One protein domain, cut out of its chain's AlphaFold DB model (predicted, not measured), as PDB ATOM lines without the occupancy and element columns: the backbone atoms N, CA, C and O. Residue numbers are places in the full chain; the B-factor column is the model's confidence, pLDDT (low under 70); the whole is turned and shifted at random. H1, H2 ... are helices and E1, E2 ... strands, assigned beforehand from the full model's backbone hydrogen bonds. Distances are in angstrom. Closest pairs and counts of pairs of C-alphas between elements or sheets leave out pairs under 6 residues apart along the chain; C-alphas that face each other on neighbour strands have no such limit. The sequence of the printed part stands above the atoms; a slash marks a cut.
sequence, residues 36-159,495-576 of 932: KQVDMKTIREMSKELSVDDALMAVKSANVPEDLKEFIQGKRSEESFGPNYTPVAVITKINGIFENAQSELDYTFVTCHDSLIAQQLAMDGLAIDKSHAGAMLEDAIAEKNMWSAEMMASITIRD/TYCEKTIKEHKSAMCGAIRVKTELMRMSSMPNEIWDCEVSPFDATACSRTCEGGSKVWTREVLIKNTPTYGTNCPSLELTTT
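Overview. This is residues 36 to 159 and 495 to 576 of the 932 residues of the protein "VWFA domain-containing protein" of Chromera velia CCMP2878 (UniProt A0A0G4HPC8). One very long helix, H4, makes the length of the domain: its first part lies side by side with the shorter H5, running the opposite way, while residues 119 to 159 stick out as a free arm. The short helices H1, H2 and H3 pack on H5, H3 only just, and the last stretch, residues 519 to 576, folds back along this body as a loose ribbon of links and short strands, with the small sheet of E1 and E3 near residues 106 to 115 of H4. The printed part has 206 residues, with five named helices followed by three named strands, in the order H1, H2, H3, H4, H5, E1, E2, E3; the class is mostly helix, and the sheet, E1 - E3, is antiparallel. The whole is extended, with a radius of gyration of the C-alphas of 29.6 A and spans of 116 by 35 by 22 A.

Arrangement. H1, residues 40 to 49, touches the hub H5, residues 495 to 518, through residues 505 to 513 of H5 alone. Their closest C-alphas, of Ser 47 and Cys 509, are 4.5 A apart, and their lines are only just about perpendicular, at 70.2 degrees. H2, residues 52 to 58, touches residues 506 to 514 of H5 at a steep tilt of 47 degrees, opposite ways, with the closest C-alphas, of Ala 55 and Gly 510, 3.8 A apart. H3, residues 66 to 72, only just touches H5, with 3 pairs of C-alphas within 8 A; the closest are those of Ile 72 and Glu 517, 5.6 A apart. H4, residues 87 to 159, touches H5 with its residues 87 to 112 alone, at a shallow tilt of 19 degrees, opposite ways; the closest C-alphas, of Ala 101 and His 504, are 5.1 A apart. H4 is apart from H1 and H2. Every O i to N i+4 pair is within hydrogen-bond range in H2, H3, H4 and H5, and 5 of 6 are in H1. E1, residues 548 to 553, and E3, residues 572 to 576, are antiparallel neighbours at 160 degrees, with N 552 and O 573 2.8 A apart and N 575 and O 550 3.0 A apart, both within hydrogen-bond range. The closest C-alphas of H4 and E3, of Thr 111 and Thr 575, are 7.6 A apart. E1 runs on into E2, residues 556 to 558, across a break of 2 residues, at 24 degrees. E2 pairs with no named strand, but residues 532 to 533 pair with it in a short antiparallel stretch.

Along the chain. H1 begins at C-alpha 40, at (82.406, 198.667, 233.176), and measures 14.7 A. H2 and H3 have 7 residues each. H4 runs 105.5 A from C-alpha 87, at (96.806, 199.647, 252.384), to C-alpha 159, at (61.620, 143.928, 170.042). H5 measures 34.8 A, E1 17.0 A and E3 13.8 A, while E2 has 3 residues. E3 ends at C-alpha 576, at (93.555, 189.053, 211.465).

Size, cuts and confidence. The two C-alphas farthest apart, of Pro 83 and Asp 159, are 116.3 A apart. Without residues 119 to 159, which stand free, the body spans 65 by 33 by 24 A. Residues 160 to 494 are not printed, and C-alphas 159 and 495 are 67.9 A apart across this cut. The links H3 to H4, H5 to E1 and E2 to E3 are long, with 14, 29 and 13 residues. The mean pLDDT of the printed part is 83.0; residues 36, 38, 78 to 80, 82 to 86 and 526 are under 70.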
ATOM      1  N   LYS A  36      77.555 189.833 224.493       69.00
ATOM      2  CA  LYS A  36      77.660 191.277 224.658       69.00
ATOM      3  C   LYS A  36      79.032 191.610 225.242       69.00
ATOM      4  O   LYS A  36      79.435 191.015 226.251       69.00
ATOM      5  N   GLN A  37      79.723 192.570 224.626       70.75
ATOM      6  CA  GLN A  37      80.870 193.211 225.262       70.75
ATOM      7  C   GLN A  37      80.426 193.717 226.627       70.75
ATOM      8  O   GLN A  37      79.390 194.371 226.757       70.75
ATOM      9  N   VAL A  38      81.167 193.334 227.659       69.75
ATOM     10  CA  VAL A  38      80.792 193.683 229.023       69.75
ATOM     11  C   VAL A  38      81.372 195.041 229.345       69.75
ATOM     12  O   VAL A  38      82.586 195.211 229.399       69.75
ATOM     13  N   ASP A  39      80.476 196.001 229.545       77.62
ATOM     14  CA  ASP A  39      80.844 197.346 229.946       77.62
ATOM     15  C   ASP A  39      81.219 197.406 231.436       77.62
ATOM     16  O   ASP A  39      80.845 196.568 232.266       77.62
ATOM     17  N   MET A  40      81.972 198.444 231.796       79.88
ATOM     18  CA  MET A  40      82.406 198.667 233.176       79.88
ATOM     19  C   MET A  40      81.242 198.883 234.151       79.88
ATOM     20  O   MET A  40      81.370 198.603 235.347       79.88
ATOM     21  N   LYS A  41      80.085 199.330 233.653       81.62
ATOM     22  CA  LYS A  41      78.865 199.483 234.449       81.62
ATOM     23  C   LYS A  41      78.341 198.126 234.925       81.62
ATOM     24  O   LYS A  41      78.062 197.966 236.111       81.62
ATOM     25  N   THR A  42      78.297 197.142 234.034       83.44
ATOM     26  CA  THR A  42      77.861 195.773 234.317       83.44
ATOM     27  C   THR A  42      78.799 195.102 235.318       83.44
ATOM     28  O   THR A  42      78.340 194.519 236.296       83.44
ATOM     29  N   ILE A  43      80.120 195.245 235.147       85.06
ATOM     30  CA  ILE A  43      81.106 194.685 236.092       85.06
ATOM     31  C   ILE A  43      80.929 195.299 237.487       85.06
ATOM     32  O   ILE A  43      80.994 194.595 238.494       85.06
ATOM     33  N   ARG A  44      80.647 196.605 237.574       83.50
ATOM     34  CA  ARG A  44      80.365 197.268 238.855       83.50
ATOM     35  C   ARG A  44      79.097 196.757 239.514       83.50
ATOM     36  O   ARG A  44      79.110 196.523 240.718       83.50
ATOM     37  N   GLU A  45      78.017 196.597 238.760       85.75
ATOM     38  CA  GLU A  45      76.767 196.039 239.282       85.75
ATOM     39  C   GLU A  45      76.989 194.617 239.815       85.75
ATOM     40  O   GLU A  45      76.697 194.360 240.981       85.75
ATOM     41  N   MET A  46      77.656 193.757 239.041       85.25
ATOM     42  CA  MET A  46      78.028 192.403 239.469       85.25
ATOM     43  C   MET A  46      78.924 192.401 240.716       85.25
ATOM     44  O   MET A  46      78.742 191.586 241.618       85.25
ATOM     45  N   SER A  47      79.878 193.333 240.811       87.19
ATOM     46  CA  SER A  47      80.768 193.429 241.974       87.19
ATOM     47  C   SER A  47      80.024 193.766 243.270       87.19
ATOM     48  O   SER A  47      80.452 193.333 244.336       87.19
ATOM     49  N   LYS A  48      78.902 194.501 243.201       87.62
ATOM     50  CA  LYS A  48      78.079 194.837 244.379       87.62
ATOM     51  C   LYS A  48      77.360 193.615 244.941       87.62
ATOM     52  O   LYS A  48      77.154 193.544 246.148       87.62
ATOM     53  N   GLU A  49      76.987 192.682 244.072       86.94
ATOM     54  CA  GLU A  49      76.304 191.437 244.435       86.94
ATOM     55  C   GLU A  49      77.283 190.343 244.895       86.94
ATOM     56  O   GLU A  49      76.873 189.360 245.511       86.94
ATOM     57  N   LEU A  50      78.583 190.518 244.637       89.12
ATOM     58  CA  LEU A  50      79.620 189.557 244.995       89.12
ATOM     59  C   LEU A  50      79.886 189.550 246.508       89.12
ATOM     60  O   LEU A  50      80.164 190.589 247.127       89.12
ATOM     61  N   SER A  51      79.851 188.355 247.107       90.75
ATOM     62  CA  SER A  51      80.201 188.183 248.516       90.75
ATOM     63  C   SER A  51      81.662 188.578 248.757       90.75
ATOM     64  O   SER A  51      82.517 188.495 247.873       90.75
ATOM     65  N   VAL A  52      81.958 189.037 249.970       87.38
ATOM     66  CA  VAL A  52      83.316 189.462 250.324       87.38
ATOM     67  C   VAL A  52      84.307 188.292 250.252       87.38
ATOM     68  O   VAL A  52      85.437 188.468 249.795       87.38
ATOM     69  N   ASP A  53      83.878 187.094 250.650       86.88
ATOM     70  CA  ASP A  53      84.712 185.891 250.623       86.88
ATOM     71  C   ASP A  53      85.011 185.435 249.188       86.88
ATOM     72  O   ASP A  53      86.158 185.115 248.871       86.88
ATOM     73  N   ASP A  54      84.018 185.494 248.295       88.00
ATOM     74  CA  ASP A  54      84.206 185.185 246.873       88.00
ATOM     75  C   ASP A  54      85.098 186.227 246.188       88.00
ATOM     76  O   ASP A  54      85.946 185.878 245.365       88.00
ATOM     77  N   ALA A  55      84.977 187.504 246.566       86.50
ATOM     78  CA  ALA A  55      85.842 188.568 246.067       86.50
ATOM     79  C   ALA A  55      87.306 188.365 246.482       86.50
ATOM     80  O   ALA A  55      88.201 188.467 245.642       86.50
ATOM     81  N   LEU A  56      87.559 188.019 247.750       86.31
ATOM     82  CA  LEU A  56      88.896 187.685 248.254       86.31
ATOM     83  C   LEU A  56      89.463 186.417 247.598       86.31
ATOM     84  O   LEU A  56      90.670 186.340 247.357       86.31
ATOM     85  N   MET A  57      88.608 185.441 247.280       86.06
ATOM     86  CA  MET A  57      88.998 184.245 246.533       86.06
ATOM     87  C   MET A  57      89.376 184.580 245.083       86.06
ATOM     88  O   MET A  57      90.378 184.067 244.583       86.06
ATOM     89  N   ALA A  58      88.635 185.478 244.430       84.62
ATOM     90  CA  ALA A  58      88.901 185.927 243.065       84.62
ATOM     91  C   ALA A  58      90.213 186.729 242.937       84.62
ATOM     92  O   ALA A  58      90.878 186.646 241.906       84.62
ATOM     93  N   VAL A  59      90.641 187.442 243.989       84.81
ATOM     94  CA  VAL A  59      91.928 188.175 244.030       84.81
ATOM     95  C   VAL A  59      93.007 187.486 244.867       84.81
ATOM     96  O   VAL A  59      93.930 188.134 245.364       84.81
ATOM     97  N   LYS A  60      92.929 186.163 245.037       81.25
ATOM     98  CA  LYS A  60      93.833 185.393 245.910       81.25
ATOM     99  C   LYS A  60      95.325 185.649 245.642       81.25
ATOM    100  O   LYS A  60      96.117 185.648 246.583       81.25
ATOM    101  N   SER A  61      95.707 185.924 244.393       76.06
ATOM    102  CA  SER A  61      97.083 186.252 243.984       76.06
ATOM    103  C   SER A  61      97.620 187.569 244.562       76.06
ATOM    104  O   SER A  61      98.836 187.756 244.615       76.06
ATOM    105  N   ALA A  62      96.758 188.457 245.071       75.12
ATOM    106  CA  ALA A  62      97.173 189.691 245.740       75.12
ATOM    107  C   ALA A  62      97.898 189.422 247.070       75.12
ATOM    108  O   ALA A  62      98.576 190.317 247.584       75.12
ATOM    109  N   ASN A  63      97.771 188.205 247.625       76.19
ATOM    110  CA  ASN A  63      98.277 187.832 248.947       76.19
ATOM    111  C   ASN A  63      97.864 188.862 250.009       76.19
ATOM    112  O   ASN A  63      98.705 189.428 250.709       76.19
ATOM    113  N   VAL A  64      96.556 189.134 250.080       78.25
ATOM    114  CA  VAL A  64      95.965 190.045 251.069       78.25
ATOM    115  C   VAL A  64      96.349 189.553 252.478       78.25
ATOM    116  O   VAL A  64      96.090 188.387 252.780       78.25
ATOM    117  N   PRO A  65      96.992 190.374 253.332       81.19
ATOM    118  CA  PRO A  65      97.339 189.981 254.701       81.19
ATOM    119  C   PRO A  65      96.102 189.583 255.515       81.19
ATOM    120  O   PRO A  65      95.040 190.172 255.325       81.19
ATOM    121  N   GLU A  66      96.232 188.623 256.434       78.75
ATOM    122  CA  GLU A  66      95.084 188.072 257.178       78.75
ATOM    123  C   GLU A  66      94.345 189.143 257.993       78.75
ATOM    124  O   GLU A  66      93.125 189.243 257.906       78.75
ATOM    125  N   ASP A  67      95.090 190.043 258.640       75.81
ATOM    126  CA  ASP A  67      94.534 191.192 259.362       75.81
ATOM    127  C   ASP A  67      93.633 192.071 258.465       75.81
ATOM    128  O   ASP A  67      92.614 192.600 258.908       75.81
ATOM    129  N   LEU A  68      93.993 192.224 257.183       77.56
ATOM    130  CA  LEU A  68      93.222 193.011 256.218       77.56
ATOM    131  C   LEU A  68      92.027 192.238 255.666       77.56
ATOM    132  O   LEU A  68      90.984 192.835 255.416       77.56
ATOM    133  N   LYS A  69      92.154 190.917 255.493       82.19
ATOM    134  CA  LYS A  69      91.012 190.064 255.143       82.19
ATOM    135  C   LYS A  69      89.939 190.138 256.223       82.19
ATOM    136  O   LYS A  69      88.773 190.305 255.885       82.19
ATOM    137  N   GLU A  70      90.326 190.079 257.498       81.31
ATOM    138  CA  GLU A  70      89.399 190.216 258.627       81.31
ATOM    139  C   GLU A  70      88.705 191.584 258.635       81.31
ATOM    140  O   GLU A  70      87.506 191.653 258.898       81.31
ATOM    141  N   PHE A  71      89.416 192.666 258.296       82.81
ATOM    142  CA  PHE A  71      88.816 193.997 258.147       82.81
ATOM    143  C   PHE A  71      87.828 194.066 256.977       82.81
ATOM    144  O   PHE A  71      86.694 194.501 257.160       82.81
ATOM    145  N   ILE A  72      88.220 193.579 255.796       83.19
ATOM    146  CA  ILE A  72      87.362 193.530 254.601       83.19
ATOM    147  C   ILE A  72      86.098 192.688 254.874       83.19
ATOM    148  O   ILE A  72      85.009 193.038 254.429       83.19
ATOM    149  N   GLN A  73      86.215 191.620 255.671       86.12
ATOM    150  CA  GLN A  73      85.098 190.785 256.137       86.12
ATOM    151  C   GLN A  73      84.262 191.419 257.268       86.12
ATOM    152  O   GLN A  73      83.291 190.809 257.715       86.12
ATOM    153  N   GLY A  74      84.628 192.603 257.769       82.12
ATOM    154  CA  GLY A  74      83.945 193.279 258.876       82.12
ATOM    155  C   GLY A  74      84.165 192.640 260.254       82.12
ATOM    156  O   GLY A  74      83.421 192.927 261.189       82.12
ATOM    157  N   LYS A  75      85.169 191.766 260.397       83.75
ATOM    158  CA  LYS A  75      85.513 191.049 261.640       83.75
ATOM    159  C   LYS A  75      86.511 191.808 262.524       83.75
ATOM    160  O   LYS A  75      86.711 191.419 263.672       83.75
ATOM    161  N   ARG A  76      87.134 192.874 262.007       79.75
ATOM    162  CA  ARG A  76      88.192 193.648 262.678       79.75
ATOM    163  C   ARG A  76      88.103 195.143 262.349       79.75
ATOM    164  O   ARG A  76      87.732 195.493 261.235       79.75
ATOM    165  N   SER A  77      88.441 196.018 263.302       73.88
ATOM    166  CA  SER A  77      88.462 197.483 263.128       73.88
ATOM    167  C   SER A  77      89.866 198.024 262.816       73.88
ATOM    168  O   SER A  77      90.876 197.422 263.186       73.88
ATOM    169  N   GLU A  78      89.934 199.188 262.160       69.75
ATOM    170  CA  GLU A  78      91.184 199.821 261.697       69.75
ATOM    171  C   GLU A  78      92.170 200.163 262.834       69.75
ATOM    172  O   GLU A  78      93.382 200.089 262.657       69.75
ATOM    173  N   GLU A  79      91.665 200.447 264.036       66.56
ATOM    174  CA  GLU A  79      92.442 200.829 265.231       66.56
ATOM    175  C   GLU A  79      93.409 199.733 265.730       66.56
ATOM    176  O   GLU A  79      94.258 199.981 266.583       66.56
ATOM    177  N   SER A  80      93.283 198.513 265.199       61.38
ATOM    178  CA  SER A  80      94.046 197.325 265.597       61.38
ATOM    179  C   SER A  80      95.221 196.977 264.666       61.38
ATOM    180  O   SER A  80      95.850 195.926 264.838       61.38
ATOM    181  N   PHE A  81      95.520 197.823 263.674       72.31
ATOM    182  CA  PHE A  81      96.670 197.663 262.778       72.31
ATOM    183  C   PHE A  81      97.941 198.318 263.356       72.31
ATOM    184  O   PHE A  81      97.895 199.393 263.947       72.31
ATOM    185  N   GLY A  82      99.105 197.675 263.193       63.59
ATOM    186  CA  GLY A  82     100.398 198.216 263.645       63.59
ATOM    187  C   GLY A  82     100.945 199.352 262.750       63.59
ATOM    188  O   GLY A  82     100.538 199.475 261.597       63.59
ATOM    189  N   PRO A  83     101.937 200.142 263.217       59.16
ATOM    190  CA  PRO A  83     102.431 201.356 262.538       59.16
ATOM    191  C   PRO A  83     103.141 201.134 261.186       59.16
ATOM    192  O   PRO A  83     103.428 202.098 260.486       59.16
ATOM    193  N   ASN A  84     103.418 199.883 260.802       58.62
ATOM    194  CA  ASN A  84     104.078 199.521 259.537       58.62
ATOM    195  C   ASN A  84     103.100 199.029 258.450       58.62
ATOM    196  O   ASN A  84     103.525 198.471 257.438       58.62
ATOM    197  N   TYR A  85     101.792 199.186 258.657       62.41
ATOM    198  CA  TYR A  85     100.768 198.698 257.739       62.41
ATOM    199  C   TYR A  85     100.385 199.763 256.694       62.41
ATOM    200  O   TYR A  85      99.962 200.856 257.059       62.41
ATOM    201  N   THR A  86     100.517 199.462 255.391       68.12
ATOM    202  CA  THR A  86     100.102 200.376 254.303       68.12
ATOM    203  C   THR A  86      99.098 199.701 253.350       68.12
ATOM    204  O   THR A  86      99.478 198.822 252.571       68.12
ATOM    205  N   PRO A  87      97.816 200.123 253.345       70.00
ATOM    206  CA  PRO A  87      96.806 199.647 252.384       70.00
ATOM    207  C   PRO A  87      97.209 199.852 250.911       70.00
ATOM    208  O   PRO A  87      96.803 199.095 250.028       70.00
ATOM    209  N   VAL A  88      98.084 200.832 250.652       76.56
ATOM    210  CA  VAL A  88      98.607 201.208 249.327       76.56
ATOM    211  C   VAL A  88      99.291 200.042 248.602       76.56
ATOM    212  O   VAL A  88      99.087 199.850 247.402       76.56
ATOM    213  N   ALA A  89     100.069 199.218 249.316       77.38
ATOM    214  CA  ALA A  89     100.771 198.081 248.715       77.38
ATOM    215  C   ALA A  89      99.807 196.973 248.254       77.38
ATOM    216  O   ALA A  89     100.071 196.288 247.264       77.38
ATOM    217  N   VAL A  90      98.679 196.805 248.950       79.44
ATOM    218  CA  VAL A  90      97.641 195.829 248.591       79.44
ATOM    219  C   VAL A  90      96.820 196.341 247.409       79.44
ATOM    220  O   VAL A  90      96.594 195.592 246.464       79.44
ATOM    221  N   ILE A  91      96.471 197.630 247.394       82.44
ATOM    222  CA  ILE A  91      95.769 198.268 246.268       82.44
ATOM    223  C   ILE A  91      96.595 198.218 244.991       82.44
ATOM    224  O   ILE A  91      96.057 197.884 243.947       82.44
ATOM    225  N   THR A  92      97.907 198.448 245.070       83.44
ATOM    226  CA  THR A  92      98.799 198.348 243.902       83.44
ATOM    227  C   THR A  92      98.771 196.939 243.296       83.44
ATOM    228  O   THR A  92      98.705 196.784 242.079       83.44
ATOM    229  N   LYS A  93      98.751 195.890 244.132       84.88
ATOM    230  CA  LYS A  93      98.621 194.500 243.661       84.88
ATOM    231  C   LYS A  93      97.236 194.207 243.085       84.88
ATOM    232  O   LYS A  93      97.138 193.499 242.091       84.88
ATOM    233  N   ILE A  94      96.178 194.755 243.684       86.94
ATOM    234  CA  ILE A  94      94.806 194.616 243.176       86.94
ATOM    235  C   ILE A  94      94.640 195.358 241.841       86.94
ATOM    236  O   ILE A  94      93.992 194.824 240.945       86.94
ATOM    237  N   ASN A  95      95.266 196.529 241.671       88.00
ATOM    238  CA  ASN A  95      95.335 197.244 240.395       88.00
ATOM    239  C   ASN A  95      96.019 196.376 239.342       88.00
ATOM    240  O   ASN A  95      95.441 196.174 238.285       88.00
ATOM    241  N   GLY A  96      97.164 195.762 239.660       86.94
ATOM    242  CA  GLY A  96      97.833 194.835 238.741       86.94
ATOM    243  C   GLY A  96      96.971 193.626 238.347       86.94
ATOM    244  O   GLY A  96      96.970 193.229 237.185       86.94
ATOM    245  N   ILE A  97      96.190 193.060 239.276       87.94
ATOM    246  CA  ILE A  97      95.239 191.975 238.963       87.94
ATOM    247  C   ILE A  97      94.124 192.474 238.045       87.94
ATOM    248  O   ILE A  97      93.762 191.771 237.106       87.94
ATOM    249  N   PHE A  98      93.588 193.667 238.305       89.12
ATOM    250  CA  PHE A  98      92.542 194.262 237.483       89.12
ATOM    251  C   PHE A  98      93.048 194.600 236.076       89.12
ATOM    252  O   PHE A  98      92.404 194.208 235.112       89.12
ATOM    253  N   GLU A  99      94.201 195.266 235.949       89.19
ATOM    254  CA  GLU A  99      94.833 195.619 234.667       89.19
ATOM    255  C   GLU A  99      95.098 194.370 233.829       89.19
ATOM    256  O   GLU A  99      94.736 194.316 232.654       89.19
ATOM    257  N   ASN A 100      95.666 193.335 234.452       89.44
ATOM    258  CA  ASN A 100      95.921 192.068 233.783       89.44
ATOM    259  C   ASN A 100      94.615 191.374 233.373       89.44
ATOM    260  O   ASN A 100      94.478 190.950 232.233       89.44
ATOM    261  N   ALA A 101      93.629 191.288 234.273       88.75
ATOM    262  CA  ALA A 101      92.342 190.672 233.959       88.75
ATOM    263  C   ALA A 101      91.581 191.430 232.859       88.75
ATOM    264  O   ALA A 101      90.947 190.790 232.028       88.75
ATOM    265  N   GLN A 102      91.667 192.762 232.823       88.44
ATOM    266  CA  GLN A 102      91.057 193.589 231.785       88.44
ATOM    267  C   GLN A 102      91.751 193.391 230.434       88.44
ATOM    268  O   GLN A 102      91.073 193.150 229.442       88.44
ATOM    269  N   SER A 103      93.087 193.417 230.398       88.50
ATOM    270  CA  SER A 103      93.852 193.182 229.166       88.50
ATOM    271  C   SER A 103      93.608 191.783 228.589       88.50
ATOM    272  O   SER A 103      93.413 191.638 227.384       88.50
ATOM    273  N   GLU A 104      93.586 190.754 229.439       90.19
ATOM    274  CA  GLU A 104      93.301 189.376 229.019       90.19
ATOM    275  C   GLU A 104      91.838 189.201 228.592       90.19
ATOM    276  O   GLU A 104      91.566 188.512 227.610       90.19
ATOM    277  N   LEU A 105      90.884 189.860 229.265       88.94
ATOM    278  CA  LEU A 105      89.478 189.876 228.849       88.94
ATOM    279  C   LEU A 105      89.310 190.513 227.466       88.94
ATOM    280  O   LEU A 105      88.605 189.953 226.630       88.94
ATOM    281  N   ASP A 106      89.955 191.655 227.232       88.06
ATOM    282  CA  ASP A 106      89.920 192.383 225.962       88.06
ATOM    283  C   ASP A 106      90.495 191.538 224.818       88.06
ATOM    284  O   ASP A 106      89.857 191.365 223.777       88.06
ATOM    285  N   TYR A 107      91.677 190.953 225.033       87.94
ATOM    286  CA  TYR A 107      92.325 190.082 224.054       87.94
ATOM    287  C   TYR A 107      91.511 188.810 223.795       87.94
ATOM    288  O   TYR A 107      91.274 188.452 222.638       87.94
ATOM    289  N   THR A 108      91.018 188.156 224.851       89.25
ATOM    290  CA  THR A 108      90.189 186.947 224.742       89.25
ATOM    291  C   THR A 108      88.885 187.248 224.012       89.25
ATOM    292  O   THR A 108      88.497 186.495 223.126       89.25
ATOM    293  N   PHE A 109      88.209 188.356 224.329       88.31
ATOM    294  CA  PHE A 109      86.963 188.727 223.663       88.31
ATOM    295  C   PHE A 109      87.167 188.895 222.157       88.31
ATOM    296  O   PHE A 109      86.433 188.302 221.369       88.31
ATOM    297  N   VAL A 110      88.178 189.672 221.757       86.44
ATOM    298  CA  VAL A 110      88.430 189.967 220.344       86.44
ATOM    299  C   VAL A 110      88.864 188.717 219.572       86.44
ATOM    300  O   VAL A 110      88.361 188.466 218.477       86.44
ATOM    301  N   THR A 111      89.759 187.905 220.139       86.50
ATOM    302  CA  THR A 111      90.224 186.668 219.488       86.50
ATOM    303  C   THR A 111      89.103 185.638 219.348       86.50
ATOM    304  O   THR A 111      88.890 185.128 218.249       86.50
ATOM    305  N   CYS A 112      88.323 185.406 220.408       88.50
ATOM    306  CA  CYS A 112      87.143 184.545 220.365       88.50
ATOM    307  C   CYS A 112      86.101 185.038 219.359       88.50
ATOM    308  O   CYS A 112      85.528 184.238 218.624       88.50
ATOM    309  N   HIS A 113      85.877 186.351 219.286       85.69
ATOM    310  CA  HIS A 113      84.931 186.931 218.341       85.69
ATOM    311  C   HIS A 113      85.324 186.682 216.894       85.69
ATOM    312  O   HIS A 113      84.495 186.248 216.094       85.69
ATOM    313  N   ASP A 114      86.585 186.913 216.554       82.88
ATOM    314  CA  ASP A 114      87.045 186.741 215.181       82.88
ATOM    315  C   ASP A 114      87.121 185.273 214.775       82.88
ATOM    316  O   ASP A 114      86.720 184.932 213.660       82.88
ATOM    317  N   SER A 115      87.566 184.405 215.681       83.94
ATOM    318  CA  SER A 115      87.671 182.969 215.423       83.94
ATOM    319  C   SER A 115      86.297 182.307 215.269       83.94
ATOM    320  O   SER A 115      86.041 181.641 214.262       83.94
ATOM    321  N   LEU A 116      85.360 182.565 216.191       86.62
ATOM    322  CA  LEU A 116      84.021 181.965 216.151       86.62
ATOM    323  C   LEU A 116      83.198 182.464 214.959       86.62
ATOM    324  O   LEU A 116      82.478 181.677 214.348       86.62
ATOM    325  N   ILE A 117      83.333 183.738 214.567       82.12
ATOM    326  CA  ILE A 117      82.706 184.242 213.333       82.12
ATOM    327  C   ILE A 117      83.329 183.597 212.094       82.12
ATOM    328  O   ILE A 117      82.597 183.223 211.180       82.12
ATOM    329  N   ALA A 118      84.655 183.442 212.041       80.06
ATOM    330  CA  ALA A 118      85.312 182.807 210.902       80.06
ATOM    331  C   ALA A 118      84.881 181.340 210.734       80.06
ATOM    332  O   ALA A 118      84.615 180.907 209.614       80.06
ATOM    333  N   GLN A 119      84.759 180.594 211.834       84.44
ATOM    334  CA  GLN A 119      84.260 179.217 211.812       84.44
ATOM    335  C   GLN A 119      82.780 179.141 211.439       84.44
ATOM    336  O   GLN A 119      82.402 178.278 210.650       84.44
ATOM    337  N   GLN A 120      81.953 180.070 211.930       83.19
ATOM    338  CA  GLN A 120      80.553 180.168 211.521       83.19
ATOM    339  C   GLN A 120      80.425 180.379 210.006       83.19
ATOM    340  O   GLN A 120      79.687 179.649 209.354       83.19
ATOM    341  N   LEU A 121      81.186 181.318 209.435       80.31
ATOM    342  CA  LEU A 121      81.185 181.571 207.991       80.31
ATOM    343  C   LEU A 121      81.676 180.359 207.184       80.31
ATOM    344  O   LEU A 121      81.146 180.084 206.108       80.31
ATOM    345  N   ALA A 122      82.655 179.608 207.698       82.50
ATOM    346  CA  ALA A 122      83.116 178.371 207.068       82.50
ATOM    347  C   ALA A 122      82.032 177.276 207.078       82.50
ATOM    348  O   ALA A 122      81.816 176.619 206.058       82.50
ATOM    349  N   MET A 123      81.315 177.108 208.195       84.75
ATOM    350  CA  MET A 123      80.178 176.184 208.292       84.75
ATOM    351  C   MET A 123      79.033 176.585 207.353       84.75
ATOM    352  O   MET A 123      78.488 175.719 206.668       84.75
ATOM    353  N   ASP A 124      78.707 177.879 207.274       82.94
ATOM    354  CA  ASP A 124      77.690 178.404 206.355       82.94
ATOM    355  C   ASP A 124      78.083 178.125 204.888       82.94
ATOM    356  O   ASP A 124      77.257 177.674 204.093       82.94
ATOM    357  N   GLY A 125      79.365 178.292 204.537       79.81
ATOM    358  CA  GLY A 125      79.903 177.934 203.219       79.81
ATOM    359  C   GLY A 125      79.772 176.441 202.894       79.81
ATOM    360  O   GLY A 125      79.305 176.086 201.813       79.81
ATOM    361  N   LEU A 126      80.098 175.557 203.844       84.00
ATOM    362  CA  LEU A 126      79.928 174.106 203.682       84.00
ATOM    363  C   LEU A 126      78.453 173.695 203.557       84.00
ATOM    364  O   LEU A 126      78.137 172.752 202.831       84.00
ATOM    365  N   ALA A 127      77.539 174.392 204.235       82.56
ATOM    366  CA  ALA A 127      76.103 174.157 204.100       82.56
ATOM    367  C   ALA A 127      75.601 174.510 202.688       82.56
ATOM    368  O   ALA A 127      74.826 173.749 202.099       82.56
ATOM    369  N   ILE A 128      76.092 175.615 202.117       81.75
ATOM    370  CA  ILE A 128      75.824 175.997 200.724       81.75
ATOM    371  C   ILE A 128      76.403 174.952 199.761       81.75
ATOM    372  O   ILE A 128      75.686 174.468 198.885       81.75
ATOM    373  N   ASP A 129      77.659 174.542 199.955       81.31
ATOM    374  CA  ASP A 129      78.314 173.529 199.115       81.31
ATOM    375  C   ASP A 129      77.556 172.191 199.149       81.31
ATOM    376  O   ASP A 129      77.343 171.566 198.106       81.31
ATOM    377  N   LYS A 130      77.064 171.775 200.326       85.44
ATOM    378  CA  LYS A 130      76.209 170.586 200.475       85.44
ATOM    379  C   LYS A 130      74.923 170.719 199.666       85.44
ATOM    380  O   LYS A 130      74.525 169.771 198.992       85.44
ATOM    381  N   SER A 131      74.266 171.876 199.736       80.56
ATOM    382  CA  SER A 131      73.034 172.123 198.990       80.56
ATOM    383  C   SER A 131      73.269 172.098 197.478       80.56
ATOM    384  O   SER A 131      72.498 171.459 196.763       80.56
ATOM    385  N   HIS A 132      74.350 172.715 196.994       81.06
ATOM    386  CA  HIS A 132      74.721 172.676 195.578       81.06
ATOM    387  C   HIS A 132      75.034 171.254 195.106       81.06
ATOM    388  O   HIS A 132      74.509 170.820 194.082       81.06
ATOM    389  N   ALA A 133      75.835 170.502 195.865       81.19
ATOM    390  CA  ALA A 133      76.139 169.111 195.543       81.19
ATOM    391  C   ALA A 133      74.877 168.227 195.555       81.19
ATOM    392  O   ALA A 133      74.739 167.345 194.708       81.19
ATOM    393  N   GLY A 134      73.934 168.496 196.467       82.50
ATOM    394  CA  GLY A 134      72.621 167.850 196.516       82.50
ATOM    395  C   GLY A 134      71.783 168.105 195.263       82.50
ATOM    396  O   GLY A 134      71.312 167.151 194.651       82.50
ATOM    397  N   ALA A 135      71.673 169.361 194.824       78.62
ATOM    398  CA  ALA A 135      70.966 169.706 193.588       78.62
ATOM    399  C   ALA A 135      71.604 169.037 192.356       78.62
ATOM    400  O   ALA A 135      70.913 168.421 191.550       78.62
ATOM    401  N   MET A 136      72.939 169.057 192.256       80.38
ATOM    402  CA  MET A 136      73.668 168.371 191.181       80.38
ATOM    403  C   MET A 136      73.439 166.851 191.184       80.38
ATOM    404  O   MET A 136      73.444 166.222 190.125       80.38
ATOM    405  N   LEU A 137      73.267 166.248 192.366       85.50
ATOM    406  CA  LEU A 137      72.953 164.828 192.509       85.50
ATOM    407  C   LEU A 137      71.521 164.519 192.054       85.50
ATOM    408  O   LEU A 137      71.322 163.518 191.368       85.50
ATOM    409  N   GLU A 138      70.543 165.350 192.420       82.69
ATOM    410  CA  GLU A 138      69.153 165.196 191.975       82.69
ATOM    411  C   GLU A 138      69.038 165.304 190.450       82.69
ATOM    412  O   GLU A 138      68.448 164.417 189.829       82.69
ATOM    413  N   ASP A 139      69.684 166.304 189.845       77.88
ATOM    414  CA  ASP A 139      69.726 166.480 188.389       77.88
ATOM    415  C   ASP A 139      70.338 165.255 187.693       77.88
ATOM    416  O   ASP A 139      69.751 164.705 186.761       77.88
ATOM    417  N   ALA A 140      71.479 164.757 188.186       78.56
ATOM    418  CA  ALA A 140      72.133 163.579 187.612       78.56
ATOM    419  C   ALA A 140      71.279 162.301 187.740       78.56
ATOM    420  O   ALA A 140      71.288 161.454 186.844       78.56
ATOM    421  N   ILE A 141      70.532 162.141 188.842       82.06
ATOM    422  CA  ILE A 141      69.595 161.021 189.026       82.06
ATOM    423  C   ILE A 141      68.418 161.139 188.053       82.06
ATOM    424  O   ILE A 141      68.031 160.136 187.449       82.06
ATOM    425  N   ALA A 142      67.853 162.338 187.893       79.38
ATOM    426  CA  ALA A 142      66.762 162.585 186.957       79.38
ATOM    427  C   ALA A 142      67.191 162.289 185.511       79.38
ATOM    428  O   ALA A 142      66.494 161.560 184.804       79.38
ATOM    429  N   GLU A 143      68.372 162.763 185.111       78.38
ATOM    430  CA  GLU A 143      68.947 162.518 183.787       78.38
ATOM    431  C   GLU A 143      69.196 161.019 183.549       78.38
ATOM    432  O   GLU A 143      68.807 160.478 182.514       78.38
ATOM    433  N   LYS A 144      69.748 160.301 184.537       84.69
ATOM    434  CA  LYS A 144      69.938 158.846 184.438       84.69
ATOM    435  C   LYS A 144      68.608 158.106 184.257       84.69
ATOM    436  O   LYS A 144      68.531 157.163 183.472       84.69
ATOM    437  N   ASN A 145      67.568 158.501 184.992       81.00
ATOM    438  CA  ASN A 145      66.245 157.884 184.873       81.00
ATOM    439  C   ASN A 145      65.618 158.144 183.498       81.00
ATOM    440  O   ASN A 145      64.958 157.255 182.963       81.00
ATOM    441  N   MET A 146      65.846 159.327 182.922       80.38
ATOM    442  CA  MET A 146      65.405 159.669 181.570       80.38
ATOM    443  C   MET A 146      66.076 158.774 180.520       80.38
ATOM    444  O   MET A 146      65.364 158.121 179.764       80.38
ATOM    445  N   TRP A 147      67.410 158.654 180.538       79.75
ATOM    446  CA  TRP A 147      68.141 157.756 179.628       79.75
ATOM    447  C   TRP A 147      67.739 156.288 179.799       79.75
ATOM    448  O   TRP A 147      67.583 155.571 178.817       79.75
ATOM    449  N   SER A 148      67.491 155.842 181.034       81.75
ATOM    450  CA  SER A 148      66.976 154.493 181.305       81.75
ATOM    451  C   SER A 148      65.581 154.276 180.698       81.75
ATOM    452  O   SER A 148      65.304 153.227 180.117       81.75
ATOM    453  N   ALA A 149      64.695 155.272 180.790       79.25
ATOM    454  CA  ALA A 149      63.368 155.206 180.181       79.25
ATOM    455  C   ALA A 149      63.434 155.216 178.644       79.25
ATOM    456  O   ALA A 149      62.689 154.477 178.001       79.25
ATOM    457  N   GLU A 150      64.331 156.016 178.062       79.94
ATOM    458  CA  GLU A 150      64.573 156.060 176.618       79.94
ATOM    459  C   GLU A 150      65.150 154.740 176.097       79.94
ATOM    460  O   GLU A 150      64.656 154.207 175.104       79.94
ATOM    461  N   MET A 151      66.099 154.143 176.824       84.25
ATOM    462  CA  MET A 151      66.636 152.817 176.519       84.25
ATOM    463  C   MET A 151      65.533 151.753 176.531       84.25
ATOM    464  O   MET A 151      65.401 150.994 175.578       84.25
ATOM    465  N   MET A 152      64.685 151.723 177.567       83.44
ATOM    466  CA  MET A 152      63.574 150.765 177.650       83.44
ATOM    467  C   MET A 152      62.536 150.959 176.538       83.44
ATOM    468  O   MET A 152      61.993 149.980 176.020       83.44
ATOM    469  N   ALA A 153      62.251 152.208 176.158       78.25
ATOM    470  CA  ALA A 153      61.373 152.503 175.031       78.25
ATOM    471  C   ALA A 153      61.979 152.011 173.708       78.25
ATOM    472  O   ALA A 153      61.271 151.394 172.919       78.25
ATOM    473  N   SER A 154      63.280 152.223 173.517       79.38
ATOM    474  CA  SER A 154      64.030 151.785 172.335       79.38
ATOM    475  C   SER A 154      64.084 150.259 172.237       79.38
ATOM    476  O   SER A 154      63.751 149.715 171.192       79.38
ATOM    477  N   ILE A 155      64.359 149.558 173.346       83.44
ATOM    478  CA  ILE A 155      64.278 148.088 173.429       83.44
ATOM    479  C   ILE A 155      62.881 147.601 173.034       83.44
ATOM    480  O   ILE A 155      62.756 146.681 172.239       83.44
ATOM    481  N   THR A 156      61.826 148.253 173.534       84.00
ATOM    482  CA  THR A 156      60.443 147.875 173.201       84.00
ATOM    483  C   THR A 156      60.139 148.056 171.711       84.00
ATOM    484  O   THR A 156      59.374 147.277 171.149       84.00
ATOM    485  N   ILE A 157      60.685 149.096 171.072       76.19
ATOM    486  CA  ILE A 157      60.522 149.322 169.629       76.19
ATOM    487  C   ILE A 157      61.309 148.268 168.845       76.19
ATOM    488  O   ILE A 157      60.729 147.632 167.974       76.19
ATOM    489  N   ARG A 158      62.572 148.019 169.210       89.62
ATOM    490  CA  ARG A 158      63.429 147.000 168.588       89.62
ATOM    491  C   ARG A 158      62.813 145.604 168.674       89.62
ATOM    492  O   ARG A 158      62.751 144.906 167.673       89.62
ATOM    493  N   ASP A 159      62.295 145.218 169.842       88.62
ATOM    494  CA  ASP A 159      61.620 143.928 170.042       88.62
ATOM    495  C   ASP A 159      60.345 143.808 169.190       88.62
ATOM    496  O   ASP A 159      60.065 142.737 168.660       88.62
ATOM    497  N   THR A 495      82.829 177.135 224.139       89.88
ATOM    498  CA  THR A 495      82.844 176.748 225.557       89.88
ATOM    499  C   THR A 495      84.095 177.270 226.269       89.88
ATOM    500  O   THR A 495      84.007 177.763 227.396       89.88
ATOM    501  N   TYR A 496      85.259 177.203 225.612       90.94
ATOM    502  CA  TYR A 496      86.501 177.796 226.112       90.94
ATOM    503  C   TYR A 496      86.357 179.312 226.303       90.94
ATOM    504  O   TYR A 496      86.593 179.821 227.399       90.94
ATOM    505  N   CYS A 497      85.881 180.015 225.277       89.56
ATOM    506  CA  CYS A 497      85.681 181.457 225.285       89.56
ATOM    507  C   CYS A 497      84.725 181.906 226.394       89.56
ATOM    508  O   CYS A 497      85.052 182.806 227.166       89.56
ATOM    509  N   GLU A 498      83.564 181.261 226.536       87.69
ATOM    510  CA  GLU A 498      82.596 181.575 227.595       87.69
ATOM    511  C   GLU A 498      83.185 181.387 228.997       87.69
ATOM    512  O   GLU A 498      82.979 182.226 229.882       87.69
ATOM    513  N   LYS A 499      83.950 180.308 229.196       90.69
ATOM    514  CA  LYS A 499      84.610 180.011 230.465       90.69
ATOM    515  C   LYS A 499      85.677 181.054 230.802       90.69
ATOM    516  O   LYS A 499      85.614 181.645 231.880       90.69
ATOM    517  N   THR A 500      86.606 181.321 229.891       89.69
ATOM    518  CA  THR A 500      87.732 182.241 230.116       89.69
ATOM    519  C   THR A 500      87.255 183.684 230.295       89.69
ATOM    520  O   THR A 500      87.668 184.375 231.227       89.69
ATOM    521  N   ILE A 501      86.274 184.123 229.496       88.25
ATOM    522  CA  ILE A 501      85.625 185.431 229.662       88.25
ATOM    523  C   ILE A 501      84.982 185.551 231.054       88.25
ATOM    524  O   ILE A 501      85.082 186.598 231.699       88.25
ATOM    525  N   LYS A 502      84.319 184.498 231.551       87.19
ATOM    526  CA  LYS A 502      83.716 184.486 232.895       87.19
ATOM    527  C   LYS A 502      84.772 184.552 234.004       87.19
ATOM    528  O   LYS A 502      84.557 185.250 234.995       87.19
ATOM    529  N   GLU A 503      85.897 183.860 233.842       87.69
ATOM    530  CA  GLU A 503      87.015 183.873 234.795       87.69
ATOM    531  C   GLU A 503      87.634 185.273 234.924       87.69
ATOM    532  O   GLU A 503      87.751 185.787 236.041       87.69
ATOM    533  N   HIS A 504      87.932 185.945 233.805       89.06
ATOM    534  CA  HIS A 504      88.474 187.310 233.832       89.06
ATOM    535  C   HIS A 504      87.481 188.329 234.406       89.06
ATOM    536  O   HIS A 504      87.860 189.158 235.237       89.06
ATOM    537  N   LYS A 505      86.187 188.216 234.065       87.50
ATOM    538  CA  LYS A 505      85.124 189.037 234.677       87.50
ATOM    539  C   LYS A 505      85.075 188.876 236.194       87.50
ATOM    540  O   LYS A 505      84.946 189.870 236.905       87.50
ATOM    541  N   SER A 506      85.187 187.644 236.694       87.25
ATOM    542  CA  SER A 506      85.187 187.355 238.133       87.25
ATOM    543  C   SER A 506      86.373 188.013 238.847       87.25
ATOM    544  O   SER A 506      86.190 188.655 239.882       87.25
ATOM    545  N   ALA A 507      87.574 187.946 238.260       88.25
ATOM    546  CA  ALA A 507      88.766 188.604 238.798       88.25
ATOM    547  C   ALA A 507      88.607 190.135 238.871       88.25
ATOM    548  O   ALA A 507      88.922 190.740 239.901       88.25
ATOM    549  N   MET A 508      88.049 190.760 237.826       89.06
ATOM    550  CA  MET A 508      87.745 192.198 237.817       89.06
ATOM    551  C   MET A 508      86.684 192.574 238.864       89.06
ATOM    552  O   MET A 508      86.866 193.545 239.601       89.06
ATOM    553  N   CYS A 509      85.603 191.789 238.984       89.69
ATOM    554  CA  CYS A 509      84.562 192.000 239.997       89.69
ATOM    555  C   CYS A 509      85.129 191.897 241.420       89.69
ATOM    556  O   CYS A 509      84.839 192.751 242.259       89.69
ATOM    557  N   GLY A 510      85.968 190.890 241.686       89.06
ATOM    558  CA  GLY A 510      86.639 190.708 242.972       89.06
ATOM    559  C   GLY A 510      87.560 191.875 243.321       89.06
ATOM    560  O   GLY A 510      87.518 192.377 244.443       89.06
ATOM    561  N   ALA A 511      88.327 192.373 242.348       89.44
ATOM    562  CA  ALA A 511      89.194 193.535 242.530       89.44
ATOM    563  C   ALA A 511      88.403 194.811 242.869       89.44
ATOM    564  O   ALA A 511      88.747 195.491 243.838       89.44
ATOM    565  N   ILE A 512      87.310 195.103 242.151       88.88
ATOM    566  CA  ILE A 512      86.427 196.244 242.463       88.88
ATOM    567  C   ILE A 512      85.799 196.081 243.850       88.88
ATOM    568  O   ILE A 512      85.765 197.033 244.633       88.88
ATOM    569  N   ARG A 513      85.319 194.877 244.181       90.25
ATOM    570  CA  ARG A 513      84.668 194.593 245.463       90.25
ATOM    571  C   ARG A 513      85.632 194.780 246.633       90.25
ATOM    572  O   ARG A 513      85.284 195.469 247.585       90.25
ATOM    573  N   VAL A 514      86.858 194.264 246.536       87.69
ATOM    574  CA  VAL A 514      87.888 194.458 247.569       87.69
ATOM    575  C   VAL A 514      88.291 195.930 247.693       87.69
ATOM    576  O   VAL A 514      88.359 196.433 248.811       87.69
ATOM    577  N   LYS A 515      88.483 196.659 246.584       86.88
ATOM    578  CA  LYS A 515      88.728 198.116 246.629       86.88
ATOM    579  C   LYS A 515      87.588 198.871 247.315       86.88
ATOM    580  O   LYS A 515      87.847 199.762 248.117       86.88
ATOM    581  N   THR A 516      86.340 198.491 247.036       86.44
ATOM    582  CA  THR A 516      85.144 199.100 247.639       86.44
ATOM    583  C   THR A 516      85.115 198.923 249.154       86.44
ATOM    584  O   THR A 516      84.797 199.864 249.874       86.44
ATOM    585  N   GLU A 517      85.496 197.746 249.649       85.44
ATOM    586  CA  GLU A 517      85.597 197.486 251.088       85.44
ATOM    587  C   GLU A 517      86.778 198.230 251.736       85.44
ATOM    588  O   GLU A 517      86.652 198.742 252.846       85.44
ATOM    589  N   LEU A 518      87.901 198.386 251.023       83.44
ATOM    590  CA  LEU A 518      89.055 199.165 251.494       83.44
ATOM    591  C   LEU A 518      88.769 200.669 251.612       83.44
ATOM    592  O   LEU A 518      89.345 201.324 252.475       83.44
ATOM    593  N   MET A 519      87.845 201.218 250.815       81.44
ATOM    594  CA  MET A 519      87.408 202.620 250.935       81.44
ATOM    595  C   MET A 519      86.673 202.926 252.256       81.44
ATOM    596  O   MET A 519      86.396 204.085 252.544       81.44
ATOM    597  N   ARG A 520      86.370 201.914 253.084       82.75
ATOM    598  CA  ARG A 520      85.826 202.100 254.442       82.75
ATOM    599  C   ARG A 520      86.888 202.516 255.471       82.75
ATOM    600  O   ARG A 520      86.519 202.869 256.588       82.75
ATOM    601  N   MET A 521      88.177 202.452 255.123       77.75
ATOM    602  CA  MET A 521      89.294 202.858 255.986       77.75
ATOM    603  C   MET A 521      89.465 204.381 256.002       77.75
ATOM    604  O   MET A 521      89.405 205.030 254.963       77.75
ATOM    605  N   SER A 522      89.765 204.950 257.167       72.44
ATOM    606  CA  SER A 522      90.058 206.381 257.330       72.44
ATOM    607  C   SER A 522      91.395 206.802 256.707       72.44
ATOM    608  O   SER A 522      91.571 207.957 256.324       72.44
ATOM    609  N   SER A 523      92.331 205.856 256.569       72.75
ATOM    610  CA  SER A 523      93.632 206.031 255.905       72.75
ATOM    611  C   SER A 523      93.571 206.045 254.369       72.75
ATOM    612  O   SER A 523      94.599 206.229 253.712       72.75
ATOM    613  N   MET A 524      92.383 205.861 253.792       72.25
ATOM    614  CA  MET A 524      92.145 205.783 252.355       72.25
ATOM    615  C   MET A 524      91.392 207.019 251.842       72.25
ATOM    616  O   MET A 524      90.541 207.555 252.548       72.25
ATOM    617  N   PRO A 525      91.674 207.506 250.617       71.25
ATOM    618  CA  PRO A 525      90.877 208.570 250.021       71.25
ATOM    619  C   PRO A 525      89.436 208.105 249.784       71.25
ATOM    620  O   PRO A 525      89.195 206.960 249.403       71.25
ATOM    621  N   ASN A 526      88.492 209.038 249.920       68.81
ATOM    622  CA  ASN A 526      87.054 208.787 249.773       68.81
ATOM    623  C   ASN A 526      86.620 208.414 248.340       68.81
ATOM    624  O   ASN A 526      85.442 208.148 248.117       68.81
ATOM    625  N   GLU A 527      87.534 208.432 247.364       71.38
ATOM    626  CA  GLU A 527      87.216 208.201 245.959       71.38
ATOM    627  C   GLU A 527      88.398 207.563 245.209       71.38
ATOM    628  O   GLU A 527      89.469 208.161 245.060       71.38
ATOM    629  N   ILE A 528      88.209 206.329 244.734       78.81
ATOM    630  CA  ILE A 528      89.144 205.619 243.853       78.81
ATOM    631  C   ILE A 528      88.445 205.417 242.509       78.81
ATOM    632  O   ILE A 528      87.555 204.576 242.391       78.81
ATOM    633  N   TRP A 529      88.852 206.187 241.496       79.12
ATOM    634  CA  TRP A 529      88.373 206.010 240.126       79.12
ATOM    635  C   TRP A 529      89.364 205.175 239.334       79.12
ATOM    636  O   TRP A 529      90.503 205.591 239.129       79.12
ATOM    637  N   ASP A 530      88.916 204.011 238.881       84.62
ATOM    638  CA  ASP A 530      89.619 203.226 237.871       84.62
ATOM    639  C   ASP A 530      89.326 203.803 236.483       84.62
ATOM    640  O   ASP A 530      88.250 204.364 236.264       84.62
ATOM    641  N   CYS A 531      90.273 203.681 235.549       86.75
ATOM    642  CA  CYS A 531      90.010 204.100 234.180       86.75
ATOM    643  C   CYS A 531      88.891 203.248 233.564       86.75
ATOM    644  O   CYS A 531      88.919 202.018 233.622       86.75
ATOM    645  N   GLU A 532      87.919 203.909 232.943       86.38
ATOM    646  CA  GLU A 532      86.837 203.261 232.212       86.38
ATOM    647  C   GLU A 532      86.941 203.589 230.739       86.38
ATOM    648  O   GLU A 532      87.188 204.733 230.356       86.38
ATOM    649  N   VAL A 533      86.695 202.579 229.918       87.12
ATOM    650  CA  VAL A 533      86.746 202.657 228.462       87.12
ATOM    651  C   VAL A 533      85.437 202.144 227.877       87.12
ATOM    652  O   VAL A 533      84.726 201.363 228.518       87.12
ATOM    653  N   SER A 534      85.101 202.602 226.674       86.69
ATOM    654  CA  SER A 534      83.958 202.100 225.922       86.69
ATOM    655  C   SER A 534      84.193 200.654 225.458       86.69
ATOM    656  O   SER A 534      85.335 200.180 225.444       86.69
ATOM    657  N   PRO A 535      83.129 199.953 225.035       85.38
ATOM    658  CA  PRO A 535      83.256 198.789 224.164       85.38
ATOM    659  C   PRO A 535      84.151 199.093 222.947       85.38
ATOM    660  O   PRO A 535      84.231 200.239 222.499       85.38
ATOM    661  N   PHE A 536      84.830 198.070 222.433       87.88
ATOM    662  CA  PHE A 536      85.555 198.123 221.173       87.88
ATOM    663  C   PHE A 536      84.603 198.146 219.980       87.88
ATOM    664  O   PHE A 536      83.761 197.256 219.837       87.88
ATOM    665  N   ASP A 537      84.855 199.076 219.065       87.44
ATOM    666  CA  ASP A 537      84.261 199.112 217.737       87.44
ATOM    667  C   ASP A 537      85.277 198.621 216.700       87.44
ATOM    668  O   ASP A 537      86.421 199.077 216.659       87.44
ATOM    669  N   ALA A 538      84.867 197.660 215.869       86.88
ATOM    670  CA  ALA A 538      85.707 197.095 214.817       86.88
ATOM    671  C   ALA A 538      85.554 197.855 213.497       86.88
ATOM    672  O   ALA A 538      84.437 198.113 213.042       86.88
ATOM    673  N   THR A 539      86.665 198.095 212.802       87.88
ATOM    674  CA  THR A 539      86.630 198.445 211.378       87.88
ATOM    675  C   THR A 539      86.226 197.238 210.525       87.88
ATOM    676  O   THR A 539      86.356 196.080 210.933       87.88
ATOM    677  N   ALA A 540      85.807 197.495 209.283       85.50
ATOM    678  CA  ALA A 540      85.675 196.436 208.287       85.50
ATOM    679  C   ALA A 540      87.019 195.711 208.073       85.50
ATOM    680  O   ALA A 540      88.090 196.311 208.200       85.50
ATOM    681  N   CYS A 541      86.956 194.421 207.740       85.56
ATOM    682  CA  CYS A 541      88.142 193.651 207.377       85.56
ATOM    683  C   CYS A 541      88.725 194.149 206.050       85.56
ATOM    684  O   CYS A 541      87.981 194.423 205.109       85.56
ATOM    685  N   SER A 542      90.053 194.221 205.948       88.56
ATOM    686  CA  SER A 542      90.735 194.694 204.735       88.56
ATOM    687  C   SER A 542      90.559 193.783 203.513       88.56
ATOM    688  O   SER A 542      90.773 194.226 202.386       88.56
ATOM    689  N   ARG A 543      90.207 192.507 203.718       85.06
ATOM    690  CA  ARG A 543      89.885 191.530 202.668       85.06
ATOM    691  C   ARG A 543      88.640 190.748 203.045       85.06
ATOM    692  O   ARG A 543      88.365 190.571 204.225       85.06
ATOM    693  N   THR A 544      87.900 190.257 202.058       81.75
ATOM    694  CA  THR A 544      86.681 189.460 202.273       81.75
ATOM    695  C   THR A 544      86.954 187.966 202.478       81.75
ATOM    696  O   THR A 544      86.102 187.290 203.037       81.75
ATOM    697  N   CYS A 545      88.114 187.461 202.050       80.56
ATOM    698  CA  CYS A 545      88.564 186.067 202.169       80.56
ATOM    699  C   CYS A 545      90.102 185.998 202.021       80.56
ATOM    700  O   CYS A 545      90.729 187.011 201.694       80.56
ATOM    701  N   GLU A 546      90.705 184.833 202.283       83.56
ATOM    702  CA  GLU A 546      92.158 184.570 202.204       83.56
ATOM    703  C   GLU A 546      93.039 185.497 203.068       83.56
ATOM    704  O   GLU A 546      94.190 185.806 202.744       83.56
ATOM    705  N   GLY A 547      92.501 185.930 204.206       81.00
ATOM    706  CA  GLY A 547      93.229 186.674 205.226       81.00
ATOM    707  C   GLY A 547      93.314 188.178 204.961       81.00
ATOM    708  O   GLY A 547      93.871 188.653 203.971       81.00
ATOM    709  N   GLY A 548      92.794 188.947 205.913       85.44
ATOM    710  CA  GLY A 548      92.921 190.396 206.011       85.44
ATOM    711  C   GLY A 548      93.230 190.833 207.440       85.44
ATOM    712  O   GLY A 548      93.451 190.010 208.329       85.44
ATOM    713  N   SER A 549      93.235 192.139 207.671       88.38
ATOM    714  CA  SER A 549      93.410 192.730 208.996       88.38
ATOM    715  C   SER A 549      92.302 193.737 209.275       88.38
ATOM    716  O   SER A 549      91.810 194.403 208.361       88.38
ATOM    717  N   LYS A 550      91.913 193.846 210.542       88.75
ATOM    718  CA  LYS A 550      91.005 194.882 211.032       88.75
ATOM    719  C   LYS A 550      91.521 195.470 212.334       88.75
ATOM    720  O   LYS A 550      92.293 194.833 213.053       88.75
ATOM    721  N   VAL A 551      91.093 196.694 212.609       90.62
ATOM    722  CA  VAL A 551      91.484 197.447 213.798       90.62
ATOM    723  C   VAL A 551      90.258 197.624 214.680       90.62
ATOM    724  O   VAL A 551      89.170 197.932 214.198       90.62
ATOM    725  N   TRP A 552      90.442 197.402 215.973       90.00
ATOM    726  CA  TRP A 552      89.457 197.630 217.015       90.00
ATOM    727  C   TRP A 552      89.857 198.873 217.795       90.00
ATOM    728  O   TRP A 552      90.993 198.955 218.262       90.00
ATOM    729  N   THR A 553      88.937 199.819 217.947       90.88
ATOM    730  CA  THR A 553      89.178 201.095 218.635       90.88
ATOM    731  C   THR A 553      88.155 201.321 219.738       90.88
ATOM    732  O   THR A 553      87.006 200.907 219.600       90.88
ATOM    733  N   ARG A 554      88.549 201.995 220.820       89.50
ATOM    734  CA  ARG A 554      87.645 202.415 221.902       89.50
ATOM    735  C   ARG A 554      88.083 203.730 222.533       89.50
ATOM    736  O   ARG A 554      89.246 204.118 222.437       89.50
ATOM    737  N   GLU A 555      87.164 204.390 223.225       90.06
ATOM    738  CA  GLU A 555      87.394 205.694 223.847       90.06
ATOM    739  C   GLU A 555      87.459 205.602 225.376       90.06
ATOM    740  O   GLU A 555      86.857 204.725 225.995       90.06
ATOM    741  N   VAL A 556      88.181 206.533 226.007       91.81
ATOM    742  CA  VAL A 556      88.216 206.661 227.474       91.81
ATOM    743  C   VAL A 556      86.964 207.397 227.948       91.81
ATOM    744  O   VAL A 556      86.764 208.561 227.611       91.81
ATOM    745  N   LEU A 557      86.162 206.735 228.782       88.00
ATOM    746  CA  LEU A 557      84.957 207.284 229.405       88.00
ATOM    747  C   LEU A 557      85.275 208.003 230.722       88.00
ATOM    748  O   LEU A 557      84.796 209.112 230.949       88.00
ATOM    749  N   ILE A 558      86.097 207.389 231.583       87.12
ATOM    750  CA  ILE A 558      86.520 207.954 232.877       87.12
ATOM    751  C   ILE A 558      88.034 207.793 233.023       87.12
ATOM    752  O   ILE A 558      88.572 206.721 232.766       87.12
ATOM    753  N   LYS A 559      88.736 208.854 233.440       85.12
ATOM    754  CA  LYS A 559      90.181 208.813 233.733       85.12
ATOM    755  C   LYS A 559      90.434 208.391 235.179       85.12
ATOM    756  O   LYS A 559      89.674 208.755 236.072       85.12
ATOM    757  N   ASN A 560      91.526 207.668 235.408       85.69
ATOM    758  CA  ASN A 560      91.871 207.156 236.728       85.69
ATOM    759  C   ASN A 560      92.343 208.239 237.709       85.69
ATOM    760  O   ASN A 560      92.868 209.280 237.306       85.69
ATOM    761  N   THR A 561      92.213 207.979 239.015       81.62
ATOM    762  CA  THR A 561      92.886 208.808 240.027       81.62
ATOM    763  C   THR A 561      94.401 208.547 240.006       81.62
ATOM    764  O   THR A 561      94.805 207.384 239.985       81.62
ATOM    765  N   PRO A 562      95.263 209.585 240.080       73.94
ATOM    766  CA  PRO A 562      96.709 209.439 239.853       73.94
ATOM    767  C   PRO A 562      97.463 208.463 240.772       73.94
ATOM    768  O   PRO A 562      98.545 208.016 240.408       73.94
ATOM    769  N   THR A 563      96.933 208.159 241.962       71.62
ATOM    770  CA  THR A 563      97.670 207.416 243.004       71.62
ATOM    771  C   THR A 563      97.067 206.049 243.337       71.62
ATOM    772  O   THR A 563      97.789 205.163 243.786       71.62
ATOM    773  N   TYR A 564      95.758 205.854 243.140       79.31
ATOM    774  CA  TYR A 564      95.044 204.656 243.614       79.31
ATOM    775  C   TYR A 564      94.215 203.962 242.528       79.31
ATOM    776  O   TYR A 564      93.869 202.793 242.697       79.31
ATOM    777  N   GLY A 565      93.912 204.651 241.426       82.25
ATOM    778  CA  GLY A 565      93.117 204.127 240.324       82.25
ATOM    779  C   GLY A 565      93.932 203.295 239.338       82.25
ATOM    780  O   GLY A 565      95.089 203.607 239.051       82.25
ATOM    781  N   THR A 566      93.307 202.263 238.785       86.31
ATOM    782  CA  THR A 566      93.861 201.448 237.696       86.31
ATOM    783  C   THR A 566      94.111 202.286 236.434       86.31
ATOM    784  O   THR A 566      93.243 203.071 236.051       86.31
ATOM    785  N   ASN A 567      95.254 202.105 235.762       88.25
ATOM    786  CA  ASN A 567      95.566 202.778 234.498       88.25
ATOM    787  C   ASN A 567      94.617 202.373 233.361       88.25
ATOM    788  O   ASN A 567      93.960 201.335 233.408       88.25
ATOM    789  N   CYS A 568      94.559 203.199 232.311       85.50
ATOM    790  CA  CYS A 568      93.766 202.876 231.129       85.50
ATOM    791  C   CYS A 568      94.384 201.713 230.337       85.50
ATOM    792  O   CYS A 568      95.590 201.742 230.075       85.50
ATOM    793  N   PRO A 569      93.575 200.726 229.918       86.94
ATOM    794  CA  PRO A 569      94.030 199.644 229.050       86.94
ATOM    795  C   PRO A 569      94.256 200.149 227.609       86.94
ATOM    796  O   PRO A 569      93.936 201.295 227.284       86.94
ATOM    797  N   SER A 570      94.789 199.295 226.723       88.00
ATOM    798  CA  SER A 570      95.045 199.671 225.320       88.00
ATOM    799  C   SER A 570      93.773 200.168 224.625       88.00
ATOM    800  O   SER A 570      92.718 199.546 224.748       88.00
ATOM    801  N   LEU A 571      93.861 201.273 223.882       90.50
ATOM    802  CA  LEU A 571      92.724 201.847 223.146       90.50
ATOM    803  C   LEU A 571      92.575 201.275 221.735       90.50
ATOM    804  O   LEU A 571      91.520 201.429 221.123       90.50
ATOM    805  N   GLU A 572      93.612 200.598 221.244       90.19
ATOM    806  CA  GLU A 572      93.647 200.011 219.910       90.19
ATOM    807  C   GLU A 572      94.159 198.569 219.961       90.19
ATOM    808  O   GLU A 572      95.082 198.244 220.719       90.19
ATOM    809  N   LEU A 573      93.561 197.706 219.140       88.75
ATOM    810  CA  LEU A 573      94.001 196.330 218.922       88.75
ATOM    811  C   LEU A 573      93.858 195.970 217.441       88.75
ATOM    812  O   LEU A 573      92.839 196.254 216.821       88.75
ATOM    813  N   THR A 574      94.874 195.332 216.861       88.56
ATOM    814  CA  THR A 574      94.833 194.862 215.466       88.56
ATOM    815  C   THR A 574      94.741 193.345 215.437       88.56
ATOM    816  O   THR A 574      95.552 192.674 216.074       88.56
ATOM    817  N   THR A 575      93.789 192.807 214.672       87.06
ATOM    818  CA  THR A 575      93.620 191.358 214.490       87.06
ATOM    819  C   THR A 575      93.518 190.960 213.026       87.06
ATOM    820  O   THR A 575      93.217 191.771 212.146       87.06
ATOM    821  N   THR A 576      93.803 189.685 212.760       85.88
ATOM    822  CA  THR A 576      93.555 189.053 211.465       85.88
ATOM    823  C   THR A 576      92.094 188.639 211.344       85.88
ATOM    824  O   THR A 576      91.496 188.177 212.312       85.88
TER     825      THR A 576